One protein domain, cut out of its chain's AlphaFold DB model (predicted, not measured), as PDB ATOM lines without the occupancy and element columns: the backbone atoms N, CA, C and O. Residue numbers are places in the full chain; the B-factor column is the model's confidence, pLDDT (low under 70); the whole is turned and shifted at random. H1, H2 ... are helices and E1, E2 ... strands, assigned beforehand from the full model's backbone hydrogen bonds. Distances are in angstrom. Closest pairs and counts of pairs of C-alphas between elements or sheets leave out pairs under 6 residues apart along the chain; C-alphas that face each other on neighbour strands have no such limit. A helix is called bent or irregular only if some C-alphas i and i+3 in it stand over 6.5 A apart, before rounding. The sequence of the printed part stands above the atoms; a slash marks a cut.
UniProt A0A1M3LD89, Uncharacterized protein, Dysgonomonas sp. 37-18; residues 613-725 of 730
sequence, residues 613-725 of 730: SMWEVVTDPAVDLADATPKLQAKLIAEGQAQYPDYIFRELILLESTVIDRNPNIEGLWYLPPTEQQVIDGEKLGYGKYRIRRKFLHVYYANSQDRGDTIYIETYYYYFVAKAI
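What this domain is: This is residues 613 to 725 of the 730 residues of an uncharacterized protein of Dysgonomonas sp. 37-18 (UniProt A0A1M3LD89). You are looking at a long rod: an antiparallel sheet, curled like part of a barrel, wraps round one long helix, H1, which lies lengthwise along one side of the rod and is 31.5 A long in a span of 62 A, with E1 and H2 beyond its first residues at one end. The long hairpin of E3 and E4 makes most of the length, with E2 beside E3; short E1 pairs near the last residues of E4, and the small helix H2 caps that end. The printed part has 113 residues, with two named helices and four named strands in the order E1 H1 E2 H2 E3 E4; the sheet order is E1 E4 E3 E2. The class is mixed, helices and strands, and the whole is loose, with a radius of gyration of the C-alphas of 19.3 A and spans of 62 by 23 by 19 A.

Where its parts are: Find C-alpha 613 at (153.524, 173.932, 241.989), where E1, residues 613 to 617, begins. H1, residues 621 to 643, starts at C-alpha 621, (150.546, 179.876, 221.593), and runs 31.5 A, with a kink of 31 degrees near residue 628; it is neither bent nor irregular, but only just: C-alphas 627 and 630 are 6.4 A apart. E2, residues 648 to 661, runs 35.1 A and bends by 61 degrees at residue 658. H2 is residues 676 to 680. E3, residues 689 to 702, runs 38.8 A. E4, residues 706 to 724, runs 55.5 A to C-alpha 724 at (157.571, 173.332, 241.004) and bends by 50 degrees at residue 721.

How they stand to each other: Begin with the hairpin E3 and E4, antiparallel at 157 degrees, where N 694 and O 714 are 2.8 A apart, within hydrogen-bond range. E2 is the antiparallel neighbour of E3, with N 653 and O 697 at 2.8 A. The pairing of E4 is staggered: residues 706 to 719 pair with E3, and residues 720 to 724 with E1, where N 614 and O 723 are 2.8 A apart. The sheet is twisted and curls round H1, which is on one face of it, two layers; the closest C-alphas of H1 and E2 are those of Ile 637 and Phe 649, 6.2 A. H2 is on the sheet over E4, at a height over the sheet of 7.3 A; their closest C-alphas, of Val 679 and Ala 722, are 5.2 A apart. H1 and H2 are apart. In H2 every O i to N i+4 pair is within hydrogen-bond range; in H1, 17 of 19 are.

The domain as a whole: The two C-alphas farthest apart, of Gln 677 and Gln 705, are 62.3 A apart. The printed part has no cut, and the link E2 to H2, 14 residues, is long. The mean pLDDT of the printed part is 72.8; look for values under 70 in 44 residues, among them 617 to 625, 657 to 671 and 682 to 691.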
ATOM      1  N   SER A 613     153.320 174.486 243.322       75.25
ATOM      2  CA  SER A 613     153.524 173.932 241.989       75.25
ATOM      3  C   SER A 613     152.531 174.550 241.004       75.25
ATOM      4  O   SER A 613     151.471 175.044 241.383       75.25
ATOM      5  N   MET A 614     152.878 174.547 239.722       74.38
ATOM      6  CA  MET A 614     152.035 175.066 238.651       74.38
ATOM      7  C   MET A 614     152.136 174.192 237.407       74.38
ATOM      8  O   MET A 614     153.090 173.436 237.223       74.38
ATOM      9  N   TRP A 615     151.143 174.314 236.537       71.75
ATOM     10  CA  TRP A 615     151.240 173.800 235.180       71.75
ATOM     11  C   TRP A 615     151.949 174.839 234.312       71.75
ATOM     12  O   TRP A 615     151.527 175.991 234.245       71.75
ATOM     13  N   GLU A 616     153.020 174.429 233.649       70.69
ATOM     14  CA  GLU A 616     153.733 175.214 232.648       70.69
ATOM     15  C   GLU A 616     153.256 174.795 231.257       70.69
ATOM     16  O   GLU A 616     153.178 173.606 230.936       70.69
ATOM     17  N   VAL A 617     152.909 175.775 230.426       68.31
ATOM     18  CA  VAL A 617     152.611 175.537 229.013       68.31
ATOM     19  C   VAL A 617     153.939 175.274 228.301       68.31
ATOM     20  O   VAL A 617     154.792 176.152 228.249       68.31
ATOM     21  N   VAL A 618     154.118 174.077 227.738       67.12
ATOM     22  CA  VAL A 618     155.360 173.701 227.026       67.12
ATOM     23  C   VAL A 618     155.458 174.389 225.663       67.12
ATOM     24  O   VAL A 618     156.539 174.635 225.141       67.12
ATOM     25  N   THR A 619     154.308 174.692 225.074       64.00
ATOM     26  CA  THR A 619     154.152 175.275 223.739       64.00
ATOM     27  C   THR A 619     153.360 176.571 223.880       64.00
ATOM     28  O   THR A 619     152.133 176.526 223.934       64.00
ATOM     29  N   ASP A 620     154.027 177.715 224.032       62.19
ATOM     30  CA  ASP A 620     153.350 179.013 224.142       62.19
ATOM     31  C   ASP A 620     152.625 179.337 222.813       62.19
ATOM     32  O   ASP A 620     153.281 179.385 221.769       62.19
ATOM     33  N   PRO A 621     151.297 179.569 222.807       62.25
ATOM     34  CA  PRO A 621     150.546 179.876 221.593       62.25
ATOM     35  C   PRO A 621     151.032 181.093 220.811       62.25
ATOM     36  O   PRO A 621     150.786 181.144 219.603       62.25
ATOM     37  N   ALA A 622     151.656 182.075 221.463       63.38
ATOM     38  CA  ALA A 622     152.222 183.246 220.803       63.38
ATOM     39  C   ALA A 622     153.547 182.906 220.105       63.38
ATOM     40  O   ALA A 622     153.751 183.291 218.954       63.38
ATOM     41  N   VAL A 623     154.405 182.125 220.765       64.06
ATOM     42  CA  VAL A 623     155.688 181.665 220.208       64.06
ATOM     43  C   VAL A 623     155.458 180.671 219.067       64.06
ATOM     44  O   VAL A 623     155.998 180.841 217.979       64.06
ATOM     45  N   ASP A 624     154.569 179.697 219.258       67.12
ATOM     46  CA  ASP A 624     154.199 178.726 218.223       67.12
ATOM     47  C   ASP A 624     153.540 179.406 217.008       67.12
ATOM     48  O   ASP A 624     153.798 179.031 215.866       67.12
ATOM     49  N   LEU A 625     152.747 180.471 217.216       67.25
ATOM     50  CA  LEU A 625     152.222 181.277 216.106       67.25
ATOM     51  C   LEU A 625     153.344 181.960 215.323       67.25
ATOM     52  O   LEU A 625     153.303 181.964 214.091       67.25
ATOM     53  N   ALA A 626     154.314 182.552 216.022       71.06
ATOM     54  CA  ALA A 626     155.446 183.227 215.401       71.06
ATOM     55  C   ALA A 626     156.288 182.258 214.552       71.06
ATOM     56  O   ALA A 626     156.765 182.646 213.488       71.06
ATOM     57  N   ASP A 627     156.378 180.988 214.956       73.81
ATOM     58  CA  ASP A 627     157.095 179.944 214.218       73.81
ATOM     59  C   ASP A 627     156.270 179.303 213.087       73.81
ATOM     60  O   ASP A 627     156.816 178.911 212.046       73.81
ATOM     61  N   ALA A 628     154.955 179.157 213.265       73.44
ATOM     62  CA  ALA A 628     154.079 178.497 212.298       73.44
ATOM     63  C   ALA A 628     153.587 179.426 211.179       73.44
ATOM     64  O   ALA A 628     153.462 178.990 210.032       73.44
ATOM     65  N   THR A 629     153.351 180.709 211.475       79.50
ATOM     66  CA  THR A 629     152.841 181.685 210.492       79.50
ATOM     67  C   THR A 629     153.770 181.837 209.280       79.50
ATOM     68  O   THR A 629     153.267 181.768 208.156       79.50
ATOM     69  N   PRO A 630     155.108 181.930 209.434       83.44
ATOM     70  CA  PRO A 630     156.025 181.969 208.295       83.44
ATOM     71  C   PRO A 630     155.974 180.701 207.433       83.44
ATOM     72  O   PRO A 630     156.099 180.779 206.212       83.44
ATOM     73  N   LYS A 631     155.754 179.526 208.042       85.25
ATOM     74  CA  LYS A 631     155.636 178.247 207.318       85.25
ATOM     75  C   LYS A 631     154.346 178.186 206.506       85.25
ATOM     76  O   LYS A 631     154.377 177.776 205.347       85.25
ATOM     77  N   LEU A 632     153.232 178.631 207.091       84.56
ATOM     78  CA  LEU A 632     151.955 178.751 206.392       84.56
ATOM     79  C   LEU A 632     152.058 179.754 205.237       84.56
ATOM     80  O   LEU A 632     151.672 179.431 204.120       84.56
ATOM     81  N   GLN A 633     152.657 180.925 205.467       86.81
ATOM     82  CA  GLN A 633     152.919 181.914 204.422       86.81
ATOM     83  C   GLN A 633     153.761 181.325 203.279       86.81
ATOM     84  O   GLN A 633     153.393 181.470 202.117       86.81
ATOM     85  N   ALA A 634     154.856 180.627 203.588       87.88
ATOM     86  CA  ALA A 634     155.705 179.998 202.576       87.88
ATOM     87  C   ALA A 634     154.948 178.942 201.753       87.88
ATOM     88  O   ALA A 634     155.081 178.902 200.530       87.88
ATOM     89  N   LYS A 635     154.115 178.124 202.408       88.94
ATOM     90  CA  LYS A 635     153.243 177.148 201.741       88.94
ATOM     91  C   LYS A 635     152.257 177.833 200.791       88.94
ATOM     92  O   LYS A 635     152.161 177.433 199.637       88.94
ATOM     93  N   LEU A 636     151.576 178.880 201.254       88.81
ATOM     94  CA  LEU A 636     150.600 179.628 200.457       88.81
ATOM     95  C   LEU A 636     151.245 180.339 199.259       88.81
ATOM     96  O   LEU A 636     150.658 180.376 198.180       88.81
ATOM     97  N   ILE A 637     152.468 180.854 199.424       87.69
ATOM     98  CA  ILE A 637     153.262 181.400 198.317       87.69
ATOM     99  C   ILE A 637     153.553 180.316 197.277       87.69
ATOM    100  O   ILE A 637     153.336 180.546 196.091       87.69
ATOM    101  N   ALA A 638     154.014 179.141 197.711       88.19
ATOM    102  CA  ALA A 638     154.349 178.045 196.808       88.19
ATOM    103  C   ALA A 638     153.117 177.512 196.052       88.19
ATOM    104  O   ALA A 638     153.186 177.292 194.845       88.19
ATOM    105  N   GLU A 639     151.983 177.345 196.739       88.12
ATOM    106  CA  GLU A 639     150.708 176.941 196.127       88.12
ATOM    107  C   GLU A 639     150.215 177.988 195.118       88.12
ATOM    108  O   GLU A 639     149.836 177.643 193.998       88.12
ATOM    109  N   GLY A 640     150.300 179.271 195.478       85.81
ATOM    110  CA  GLY A 640     149.947 180.380 194.601       85.81
ATOM    111  C   GLY A 640     150.808 180.450 193.339       85.81
ATOM    112  O   GLY A 640     150.266 180.570 192.244       85.81
ATOM    113  N   GLN A 641     152.130 180.304 193.470       87.19
ATOM    114  CA  GLN A 641     153.073 180.285 192.341       87.19
ATOM    115  C   GLN A 641     152.907 179.056 191.438       87.19
ATOM    116  O   GLN A 641     153.158 179.132 190.238       87.19
ATOM    117  N   ALA A 642     152.473 177.920 191.992       86.62
ATOM    118  CA  ALA A 642     152.161 176.732 191.202       86.62
ATOM    119  C   ALA A 642     150.876 176.901 190.373       86.62
ATOM    120  O   ALA A 642     150.740 176.284 189.316       86.62
ATOM    121  N   GLN A 643     149.939 177.725 190.847       86.44
ATOM    122  CA  GLN A 643     148.651 177.955 190.194       86.44
ATOM    123  C   GLN A 643     148.660 179.164 189.246       86.44
ATOM    124  O   GLN A 643     147.998 179.125 188.208       86.44
ATOM    125  N   TYR A 644     149.414 180.218 189.575       82.56
ATOM    126  CA  TYR A 644     149.489 181.466 188.815       82.56
ATOM    127  C   TYR A 644     150.957 181.839 188.525       82.56
ATOM    128  O   TYR A 644     151.734 181.990 189.469       82.56
ATOM    129  N   PRO A 645     151.349 182.046 187.251       78.75
ATOM    130  CA  PRO A 645     152.736 182.347 186.875       78.75
ATOM    131  C   PRO A 645     153.308 183.628 187.504       78.75
ATOM    132  O   PRO A 645     154.467 183.634 187.910       78.75
ATOM    133  N   ASP A 646     152.492 184.683 187.638       84.81
ATOM    134  CA  ASP A 646     152.896 185.982 188.210       84.81
ATOM    135  C   ASP A 646     152.249 186.225 189.584       84.81
ATOM    136  O   ASP A 646     151.709 187.296 189.880       84.81
ATOM    137  N   TYR A 647     152.230 185.185 190.416       88.88
ATOM    138  CA  TYR A 647     151.673 185.250 191.758       88.88
ATOM    139  C   TYR A 647     152.465 186.200 192.670       88.88
ATOM    140  O   TYR A 647     153.677 186.045 192.845       88.88
ATOM    141  N   ILE A 648     151.771 187.135 193.328       86.75
ATOM    142  CA  ILE A 648     152.367 188.035 194.326       86.75
ATOM    143  C   ILE A 648     151.616 187.902 195.648       86.75
ATOM    144  O   ILE A 648     150.456 188.296 195.761       86.75
ATOM    145  N   PHE A 649     152.305 187.413 196.677       89.44
ATOM    146  CA  PHE A 649     151.802 187.445 198.048       89.44
ATOM    147  C   PHE A 649     151.810 188.875 198.591       89.44
ATOM    148  O   PHE A 649     152.808 189.586 198.446       89.44
ATOM    149  N   ARG A 650     150.718 189.291 199.240       89.19
ATOM    150  CA  ARG A 650     150.655 190.581 199.938       89.19
ATOM    151  C   ARG A 650     150.795 190.419 201.432       89.19
ATOM    152  O   ARG A 650     151.736 190.953 202.010       89.19
ATOM    153  N   GLU A 651     149.858 189.712 202.040       87.88
ATOM    154  CA  GLU A 651     149.777 189.610 203.489       87.88
ATOM    155  C   GLU A 651     148.967 188.392 203.921       87.88
ATOM    156  O   GLU A 651     148.144 187.847 203.178       87.88
ATOM    157  N   LEU A 652     149.222 187.979 205.158       86.50
ATOM    158  CA  LEU A 652     148.471 186.957 205.860       86.50
ATOM    159  C   LEU A 652     148.054 187.548 207.206       86.50
ATOM    160  O   LEU A 652     148.899 187.817 208.056       86.50
ATOM    161  N   ILE A 653     146.757 187.770 207.383       82.38
ATOM    162  CA  ILE A 653     146.194 188.445 208.555       82.38
ATOM    163  C   ILE A 653     145.479 187.408 209.416       82.38
ATOM    164  O   ILE A 653     144.588 186.714 208.932       82.38
ATOM    165  N   LEU A 654     145.822 187.300 210.700       80.81
ATOM    166  CA  LEU A 654     145.036 186.508 211.649       80.81
ATOM    167  C   LEU A 654     143.717 187.237 211.946       80.81
ATOM    168  O   LEU A 654     143.730 188.345 212.471       80.81
ATOM    169  N   LEU A 655     142.586 186.612 211.624       77.25
ATOM    170  CA  LEU A 655     141.249 187.151 211.871       77.25
ATOM    171  C   LEU A 655     140.679 186.717 213.225       77.25
ATOM    172  O   LEU A 655     140.019 187.501 213.894       77.25
ATOM    173  N   GLU A 656     140.874 185.452 213.602       75.50
ATOM    174  CA  GLU A 656     140.214 184.863 214.773       75.50
ATOM    175  C   GLU A 656     141.057 183.729 215.369       75.50
ATOM    176  O   GLU A 656     141.701 182.972 214.638       75.50
ATOM    177  N   SER A 657     141.027 183.582 216.697       69.56
ATOM    178  CA  SER A 657     141.536 182.409 217.417       69.56
ATOM    179  C   SER A 657     140.443 181.850 218.327       69.56
ATOM    180  O   SER A 657     140.004 182.520 219.255       69.56
ATOM    181  N   THR A 658     140.039 180.605 218.097       68.06
ATOM    182  CA  THR A 658     138.939 179.943 218.809       68.06
ATOM    183  C   THR A 658     139.434 178.629 219.406       68.06
ATOM    184  O   THR A 658     140.034 177.813 218.714       68.06
ATOM    185  N   VAL A 659     139.169 178.355 220.682       68.00
ATOM    186  CA  VAL A 659     139.477 177.040 221.275       68.00
ATOM    187  C   VAL A 659     138.415 176.029 220.821       68.00
ATOM    188  O   VAL A 659     137.230 176.262 221.034       68.00
ATOM    189  N   ILE A 660     138.815 174.916 220.193       64.00
ATOM    190  CA  ILE A 660     137.887 174.000 219.491       64.00
ATOM    191  C   ILE A 660     137.814 172.574 220.031       64.00
ATOM    192  O   ILE A 660     136.990 171.805 219.547       64.00
ATOM    193  N   ASP A 661     138.647 172.190 221.000       57.31
ATOM    194  CA  ASP A 661     138.543 170.860 221.602       57.31
ATOM    195  C   ASP A 661     138.937 170.833 223.069       57.31
ATOM    196  O   ASP A 661     139.969 171.384 223.461       57.31
ATOM    197  N   ARG A 662     138.094 170.157 223.849       52.69
ATOM    198  CA  ARG A 662     138.234 169.911 225.281       52.69
ATOM    199  C   ARG A 662     138.295 168.392 225.445       52.69
ATOM    200  O   ARG A 662     137.361 167.706 225.046       52.69
ATOM    201  N   ASN A 663     139.384 167.849 225.988       45.69
ATOM    202  CA  ASN A 663     139.433 166.430 226.362       45.69
ATOM    203  C   ASN A 663     138.239 166.129 227.317       45.69
ATOM    204  O   ASN A 663     138.016 166.949 228.213       45.69
ATOM    205  N   PRO A 664     137.459 165.031 227.171       44.28
ATOM    206  CA  PRO A 664     136.073 164.936 227.673       44.28
ATOM    207  C   PRO A 664     135.851 165.023 229.192       44.28
ATOM    208  O   PRO A 664     134.706 165.091 229.618       44.28
ATOM    209  N   ASN A 665     136.907 165.036 230.012       45.94
ATOM    210  CA  ASN A 665     136.823 165.052 231.481       45.94
ATOM    211  C   ASN A 665     137.264 166.379 232.123       45.94
ATOM    212  O   ASN A 665     137.523 166.421 233.325       45.94
ATOM    213  N   ILE A 666     137.413 167.454 231.346       47.44
ATOM    214  CA  ILE A 666     137.954 168.727 231.841       47.44
ATOM    215  C   ILE A 666     136.925 169.831 231.595       47.44
ATOM    216  O   ILE A 666     136.763 170.296 230.463       47.44
ATOM    217  N   GLU A 667     136.268 170.307 232.655       42.47
ATOM    218  CA  GLU A 667     135.628 171.627 232.657       42.47
ATOM    219  C   GLU A 667     136.720 172.715 232.586       42.47
ATOM    220  O   GLU A 667     137.131 173.292 233.582       42.47
ATOM    221  N   GLY A 668     137.232 172.893 231.361       46.84
ATOM    222  CA  GLY A 668     137.985 173.995 230.759       46.84
ATOM    223  C   GLY A 668     139.006 174.764 231.592       46.84
ATOM    224  O   GLY A 668     138.600 175.490 232.461       46.84
ATOM    225  N   LEU A 669     140.288 174.770 231.196       50.66
ATOM    226  CA  LEU A 669     141.275 175.873 231.352       50.66
ATOM    227  C   LEU A 669     141.585 176.426 232.770       50.66
ATOM    228  O   LEU A 669     142.582 177.126 232.943       50.66
ATOM    229  N   TRP A 670     140.806 176.057 233.779       62.22
ATOM    230  CA  TRP A 670     140.867 176.459 235.176       62.22
ATOM    231  C   TRP A 670     141.421 175.295 236.009       62.22
ATOM    232  O   TRP A 670     140.738 174.703 236.843       62.22
ATOM    233  N   TYR A 671     142.645 174.884 235.687       62.06
ATOM    234  CA  TYR A 671     143.259 173.693 236.267       62.06
ATOM    235  C   TYR A 671     143.569 173.880 237.754       62.06
ATOM    236  O   TYR A 671     144.082 174.917 238.174       62.06
ATOM    237  N   LEU A 672     143.338 172.822 238.534       72.25
ATOM    238  CA  LEU A 672     143.932 172.704 239.863       72.25
ATOM    239  C   LEU A 672     145.455 172.608 239.725       72.25
ATOM    240  O   LEU A 672     145.918 171.937 238.793       72.25
ATOM    241  N   PRO A 673     146.232 173.199 240.644       73.69
ATOM    242  CA  PRO A 673     147.672 173.001 240.672       73.69
ATOM    243  C   PRO A 673     148.027 171.502 240.701       73.69
ATOM    244  O   PRO A 673     147.265 170.681 241.235       73.69
ATOM    245  N   PRO A 674     149.160 171.104 240.097       74.44
ATOM    246  CA  PRO A 674     149.598 169.720 240.156       74.44
ATOM    247  C   PRO A 674     149.931 169.327 241.600       74.44
ATOM    248  O   PRO A 674     150.394 170.142 242.395       74.44
ATOM    249  N   THR A 675     149.715 168.069 241.970       75.25
ATOM    250  CA  THR A 675     150.202 167.574 243.265       75.25
ATOM    251  C   THR A 675     151.720 167.391 243.230       75.25
ATOM    252  O   THR A 675     152.316 167.289 242.158       75.25
ATOM    253  N   GLU A 676     152.360 167.308 244.396       75.50
ATOM    254  CA  GLU A 676     153.802 167.043 244.497       75.50
ATOM    255  C   GLU A 676     154.203 165.755 243.758       75.50
ATOM    256  O   GLU A 676     155.145 165.763 242.970       75.50
ATOM    257  N   GLN A 677     153.414 164.684 243.901       74.56
ATOM    258  CA  GLN A 677     153.629 163.433 243.169       74.56
ATOM    259  C   GLN A 677     153.593 163.639 241.647       74.56
ATOM    260  O   GLN A 677     154.436 163.103 240.940       74.56
ATOM    261  N   GLN A 678     152.674 164.466 241.135       72.69
ATOM    262  CA  GLN A 678     152.595 164.766 239.700       72.69
ATOM    263  C   GLN A 678     153.813 165.549 239.188       72.69
ATOM    264  O   GLN A 678     154.170 165.409 238.021       72.69
ATOM    265  N   VAL A 679     154.443 166.368 240.039       76.06
ATOM    266  CA  VAL A 679     155.709 167.046 239.718       76.06
ATOM    267  C   VAL A 679     156.868 166.043 239.716       76.06
ATOM    268  O   VAL A 679     157.680 166.061 238.793       76.06
ATOM    269  N   ILE A 680     156.926 165.146 240.708       76.88
ATOM    270  CA  ILE A 680     157.951 164.091 240.819       76.88
ATOM    271  C   ILE A 680     157.891 163.125 239.630       76.88
ATOM    272  O   ILE A 680     158.928 162.738 239.095       76.88
ATOM    273  N   ASP A 681     156.685 162.768 239.191       70.44
ATOM    274  CA  ASP A 681     156.447 161.778 238.137       70.44
ATOM    275  C   ASP A 681     156.901 162.222 236.733       70.44
ATOM    276  O   ASP A 681     156.818 161.412 235.814       70.44
ATOM    277  N   GLY A 682     157.369 163.470 236.565       60.78
ATOM    278  CA  GLY A 682     158.205 163.955 235.457       60.78
ATOM    279  C   GLY A 682     157.843 163.481 234.036       60.78
ATOM    280  O   GLY A 682     158.089 162.345 233.641       60.78
ATOM    281  N   GLU A 683     157.342 164.397 233.204       50.06
ATOM    282  CA  GLU A 683     157.187 164.256 231.738       50.06
ATOM    283  C   GLU A 683     156.170 163.234 231.183       50.06
ATOM    284  O   GLU A 683     155.826 163.333 230.006       50.06
ATOM    285  N   LYS A 684     155.600 162.299 231.960       47.81
ATOM    286  CA  LYS A 684     154.617 161.324 231.410       47.81
ATOM    287  C   LYS A 684     153.140 161.663 231.614       47.81
ATOM    288  O   LYS A 684     152.279 161.033 231.000       47.81
ATOM    289  N   LEU A 685     152.822 162.668 232.425       47.72
ATOM    290  CA  LEU A 685     151.449 163.080 232.733       47.72
ATOM    291  C   LEU A 685     151.036 164.296 231.889       47.72
ATOM    292  O   LEU A 685     150.778 165.374 232.418       47.72
ATOM    293  N   GLY A 686     150.962 164.139 230.565       51.03
ATOM    294  CA  GLY A 686     150.338 165.134 229.685       51.03
ATOM    295  C   GLY A 686     148.831 165.212 229.953       51.03
ATOM    296  O   GLY A 686     148.043 164.600 229.238       51.03
ATOM    297  N   TYR A 687     148.422 165.916 231.011       51.66
ATOM    298  CA  TYR A 687     147.032 165.929 231.484       51.66
ATOM    299  C   TYR A 687     146.094 166.771 230.599       51.66
ATOM    300  O   TYR A 687     144.875 166.636 230.688       51.66
ATOM    301  N   GLY A 688     146.632 167.613 229.708       56.34
ATOM    302  CA  GLY A 688     145.833 168.492 228.856       56.34
ATOM    303  C   GLY A 688     146.441 168.690 227.474       56.34
ATOM    304  O   GLY A 688     147.537 169.224 227.342       56.34
ATOM    305  N   LYS A 689     145.693 168.293 226.442       57.91
ATOM    306  CA  LYS A 689     145.887 168.709 225.052       57.91
ATOM    307  C   LYS A 689     144.714 169.615 224.711       57.91
ATOM    308  O   LYS A 689     143.579 169.142 224.745       57.91
ATOM    309  N   TYR A 690     144.956 170.886 224.408       65.69
ATOM    310  CA  TYR A 690     143.895 171.764 223.902       65.69
ATOM    311  C   TYR A 690     144.187 172.187 222.469       65.69
ATOM    312  O   TYR A 690     145.342 172.345 222.070       65.69
ATOM    313  N   ARG A 691     143.113 172.291 221.680       67.88
ATOM    314  CA  ARG A 691     143.166 172.682 220.271       67.88
ATOM    315  C   ARG A 691     142.744 174.134 220.119       67.88
ATOM    316  O   ARG A 691     141.618 174.463 220.493       67.88
ATOM    317  N   ILE A 692     143.581 174.971 219.510       70.50
ATOM    318  CA  ILE A 692     143.164 176.298 219.033       70.50
ATOM    319  C   ILE A 692     143.007 176.238 217.520       70.50
ATOM    320  O   ILE A 692     143.936 175.877 216.803       70.50
ATOM    321  N   ARG A 693     141.830 176.618 217.037       75.50
ATOM    322  CA  ARG A 693     141.554 176.910 215.637       75.50
ATOM    323  C   ARG A 693     141.875 178.369 215.376       75.50
ATOM    324  O   ARG A 693     141.383 179.239 216.083       75.50
ATOM    325  N   ARG A 694     142.667 178.638 214.349       80.56
ATOM    326  CA  ARG A 694     142.999 179.992 213.915       80.56
ATOM    327  C   ARG A 694     142.518 180.213 212.499       80.56
ATOM    328  O   ARG A 694     142.707 179.349 211.647       80.56
ATOM    329  N   LYS A 695     141.891 181.360 212.266       84.06
ATOM    330  CA  LYS A 695     141.368 181.776 210.967       84.06
ATOM    331  C   LYS A 695     142.246 182.890 210.422       84.06
ATOM    332  O   LYS A 695     142.388 183.917 211.075       84.06
ATOM    333  N   PHE A 696     142.805 182.700 209.237       86.69
ATOM    334  CA  PHE A 696     143.664 183.660 208.555       86.69
ATOM    335  C   PHE A 696     143.011 184.144 207.259       86.69
ATOM    336  O   PHE A 696     142.389 183.357 206.545       86.69
ATOM    337  N   LEU A 697     143.176 185.426 206.948       86.44
ATOM    338  CA  LEU A 697     142.905 186.014 205.645       86.44
ATOM    339  C   LEU A 697     144.209 186.080 204.864       86.44
ATOM    340  O   LEU A 697     145.151 186.753 205.273       86.44
ATOM    341  N   HIS A 698     144.250 185.386 203.741       89.12
ATOM    342  CA  HIS A 698     145.362 185.409 202.815       89.12
ATOM    343  C   HIS A 698     145.030 186.327 201.640       89.12
ATOM    344  O   HIS A 698     144.061 186.068 200.925       89.12
ATOM    345  N   VAL A 699     145.833 187.372 201.449       87.69
ATOM    346  CA  VAL A 699     145.664 188.372 200.387       87.69
ATOM    347  C   VAL A 699     146.800 188.228 199.380       87.69
ATOM    348  O   VAL A 699     147.981 188.226 199.746       87.69
ATOM    349  N   TYR A 700     146.452 188.140 198.101       88.44
ATOM    350  CA  TYR A 700     147.407 187.951 197.011       88.44
ATOM    351  C   TYR A 700     146.945 188.617 195.711       88.44
ATOM    352  O   TYR A 700     145.808 189.073 195.600       88.44
ATOM    353  N   TYR A 701     147.829 188.660 194.714       86.69
ATOM    354  CA  TYR A 701     147.466 188.962 193.329       86.69
ATOM    355  C   TYR A 701     147.675 187.742 192.442       86.69
ATOM    356  O   TYR A 701     148.787 187.211 192.366       86.69
ATOM    357  N   ALA A 702     146.618 187.327 191.752       76.62
ATOM    358  CA  ALA A 702     146.719 186.443 190.605       76.62
ATOM    359  C   ALA A 702     147.082 187.302 189.385       76.62
ATOM    360  O   ALA A 702     146.408 188.284 189.078       76.62
ATOM    361  N   ASN A 703     148.168 186.963 188.692       76.62
ATOM    362  CA  ASN A 703     148.576 187.619 187.444       76.62
ATOM    363  C   ASN A 703     148.844 189.135 187.566       76.62
ATOM    364  O   ASN A 703     148.411 189.922 186.726       76.62
ATOM    365  N   SER A 704     149.567 189.562 188.606       67.44
ATOM    366  CA  SER A 704     150.009 190.957 188.825       67.44
ATOM    367  C   SER A 704     148.927 192.035 189.029       67.44
ATOM    368  O   SER A 704     149.274 193.133 189.464       67.44
ATOM    369  N   GLN A 705     147.651 191.775 188.717       67.81
ATOM    370  CA  GLN A 705     146.585 192.792 188.726       67.81
ATOM    371  C   GLN A 705     145.284 192.351 189.414       67.81
ATOM    372  O   GLN A 705     144.591 193.210 189.961       67.81
ATOM    373  N   ASP A 706     144.976 191.051 189.483       76.75
ATOM    374  CA  ASP A 706     143.724 190.578 190.084       76.75
ATOM    375  C   ASP A 706     143.918 190.255 191.565       76.75
ATOM    376  O   ASP A 706     144.535 189.251 191.924       76.75
ATOM    377  N   ARG A 707     143.396 191.114 192.448       82.81
ATOM    378  CA  ARG A 707     143.432 190.872 193.896       82.81
ATOM    379  C   ARG A 707     142.515 189.702 194.257       82.81
ATOM    380  O   ARG A 707     141.311 189.763 194.014       82.81
ATOM    381  N   GLY A 708     143.079 188.684 194.893       81.88
ATOM    382  CA  GLY A 708     142.360 187.561 195.477       81.88
ATOM    383  C   GLY A 708     142.501 187.540 196.996       81.88
ATOM    384  O   GLY A 708     143.582 187.794 197.529       81.88
ATOM    385  N   ASP A 709     141.412 187.186 197.676       85.00
ATOM    386  CA  ASP A 709     141.366 187.012 199.125       85.00
ATOM    387  C   ASP A 709     140.840 185.595 199.432       85.00
ATOM    388  O   ASP A 709     139.859 185.136 198.842       85.00
ATOM    389  N   THR A 710     141.490 184.845 200.324       85.19
ATOM    390  CA  THR A 710     141.058 183.483 200.691       85.19
ATOM    391  C   THR A 710     141.195 183.246 202.189       85.19
ATOM    392  O   THR A 710     142.163 183.672 202.815       85.19
ATOM    393  N   ILE A 711     140.216 182.552 202.774       85.62
ATOM    394  CA  ILE A 711     140.217 182.206 204.196       85.62
ATOM    395  C   ILE A 711     140.894 180.855 204.406       85.62
ATOM    396  O   ILE A 711     140.473 179.854 203.830       85.62
ATOM    397  N   TYR A 712     141.878 180.824 205.301       81.56
ATOM    398  CA  TYR A 712     142.543 179.607 205.753       81.56
ATOM    399  C   TYR A 712     142.261 179.352 207.223       81.56
ATOM    400  O   TYR A 712     142.225 180.273 208.036       81.56
ATOM    401  N   ILE A 713     142.053 178.085 207.569       81.19
ATOM    402  CA  ILE A 713     141.795 177.663 208.941       81.19
ATOM    403  C   ILE A 713     142.823 176.601 209.314       81.19
ATOM    404  O   ILE A 713     142.874 175.541 208.699       81.19
ATOM    405  N   GLU A 714     143.607 176.877 210.348       75.81
ATOM    406  CA  GLU A 714     144.629 175.980 210.893       75.81
ATOM    407  C   GLU A 714     144.273 175.596 212.330       75.81
ATOM    408  O   GLU A 714     143.587 176.339 213.034       75.81
ATOM    409  N   THR A 715     144.694 174.410 212.768       72.56
ATOM    410  CA  THR A 715     144.455 173.925 214.134       72.56
ATOM    411  C   THR A 715     145.773 173.557 214.793       72.56
ATOM    412  O   THR A 715     146.459 172.649 214.335       72.56
ATOM    413  N   TYR A 716     146.071 174.216 215.908       70.88
ATOM    414  CA  TYR A 716     147.287 174.030 216.694       70.88
ATOM    415  C   TYR A 716     147.000 173.233 217.965       70.88
ATOM    416  O   TYR A 716     145.890 173.290 218.506       70.88
ATOM    417  N   TYR A 717     148.001 172.487 218.435       65.31
ATOM    418  CA  TYR A 717     147.920 171.634 219.617       65.31
ATOM    419  C   TYR A 717     148.890 172.109 220.689       65.31
ATOM    420  O   TYR A 717     150.081 172.229 220.422       65.31
ATOM    421  N   TYR A 718     148.384 172.283 221.905       66.75
ATOM    422  CA  TYR A 718     149.177 172.771 223.026       66.75
ATOM    423  C   TYR A 718     149.216 171.773 224.181       66.75
ATOM    424  O   TYR A 718     148.209 171.115 224.464       66.75
ATOM    425  N   TYR A 719     150.376 171.690 224.841       66.75
ATOM    426  CA  TYR A 719     150.688 170.737 225.910       66.75
ATOM    427  C   TYR A 719     151.111 171.451 227.201       66.75
ATOM    428  O   TYR A 719     151.728 172.516 227.156       66.75
ATOM    429  N   PHE A 720     150.823 170.829 228.348       67.81
ATOM    430  CA  PHE A 720     151.236 171.304 229.671       67.81
ATOM    431  C   PHE A 720     152.120 170.274 230.380       67.81
ATOM    432  O   PHE A 720     151.886 169.070 230.254       67.81
ATOM    433  N   VAL A 721     153.073 170.752 231.181       67.12
ATOM    434  CA  VAL A 721     153.881 169.951 232.113       67.12
ATOM    435  C   VAL A 721     153.763 170.508 233.525       67.12
ATOM    436  O   VAL A 721     153.586 171.707 233.718       67.12
ATOM    437  N   ALA A 722     153.824 169.637 234.528       69.25
ATOM    438  CA  ALA A 722     153.848 170.061 235.922       69.25
ATOM    439  C   ALA A 722     155.253 170.555 236.296       69.25
ATOM    440  O   ALA A 722     156.248 169.920 235.951       69.25
ATOM    441  N   LYS A 723     155.331 171.667 237.028       70.81
ATOM    442  CA  LYS A 723     156.587 172.270 237.481       70.81
ATOM    443  C   LYS A 723     156.448 172.816 238.896       70.81
ATOM    444  O   LYS A 723     155.405 173.351 239.267       70.81
ATOM    445  N   ALA A 724     157.506 172.694 239.693       69.69
ATOM    446  CA  ALA A 724     157.571 173.332 241.004       69.69
ATOM    447  C   ALA A 724     157.687 174.859 240.854       69.69
ATOM    448  O   ALA A 724     158.446 175.348 240.015       69.69
ATOM    449  N   ILE A 725     156.958 175.614 241.677       68.94
ATOM    450  CA  ILE A 725     157.109 177.067 241.758       68.94
ATOM    451  C   ILE A 725     158.370 177.344 242.587       68.94
ATOM    452  O   ILE A 725     158.476 176.837 243.707       68.94
TER     453      ILE A 725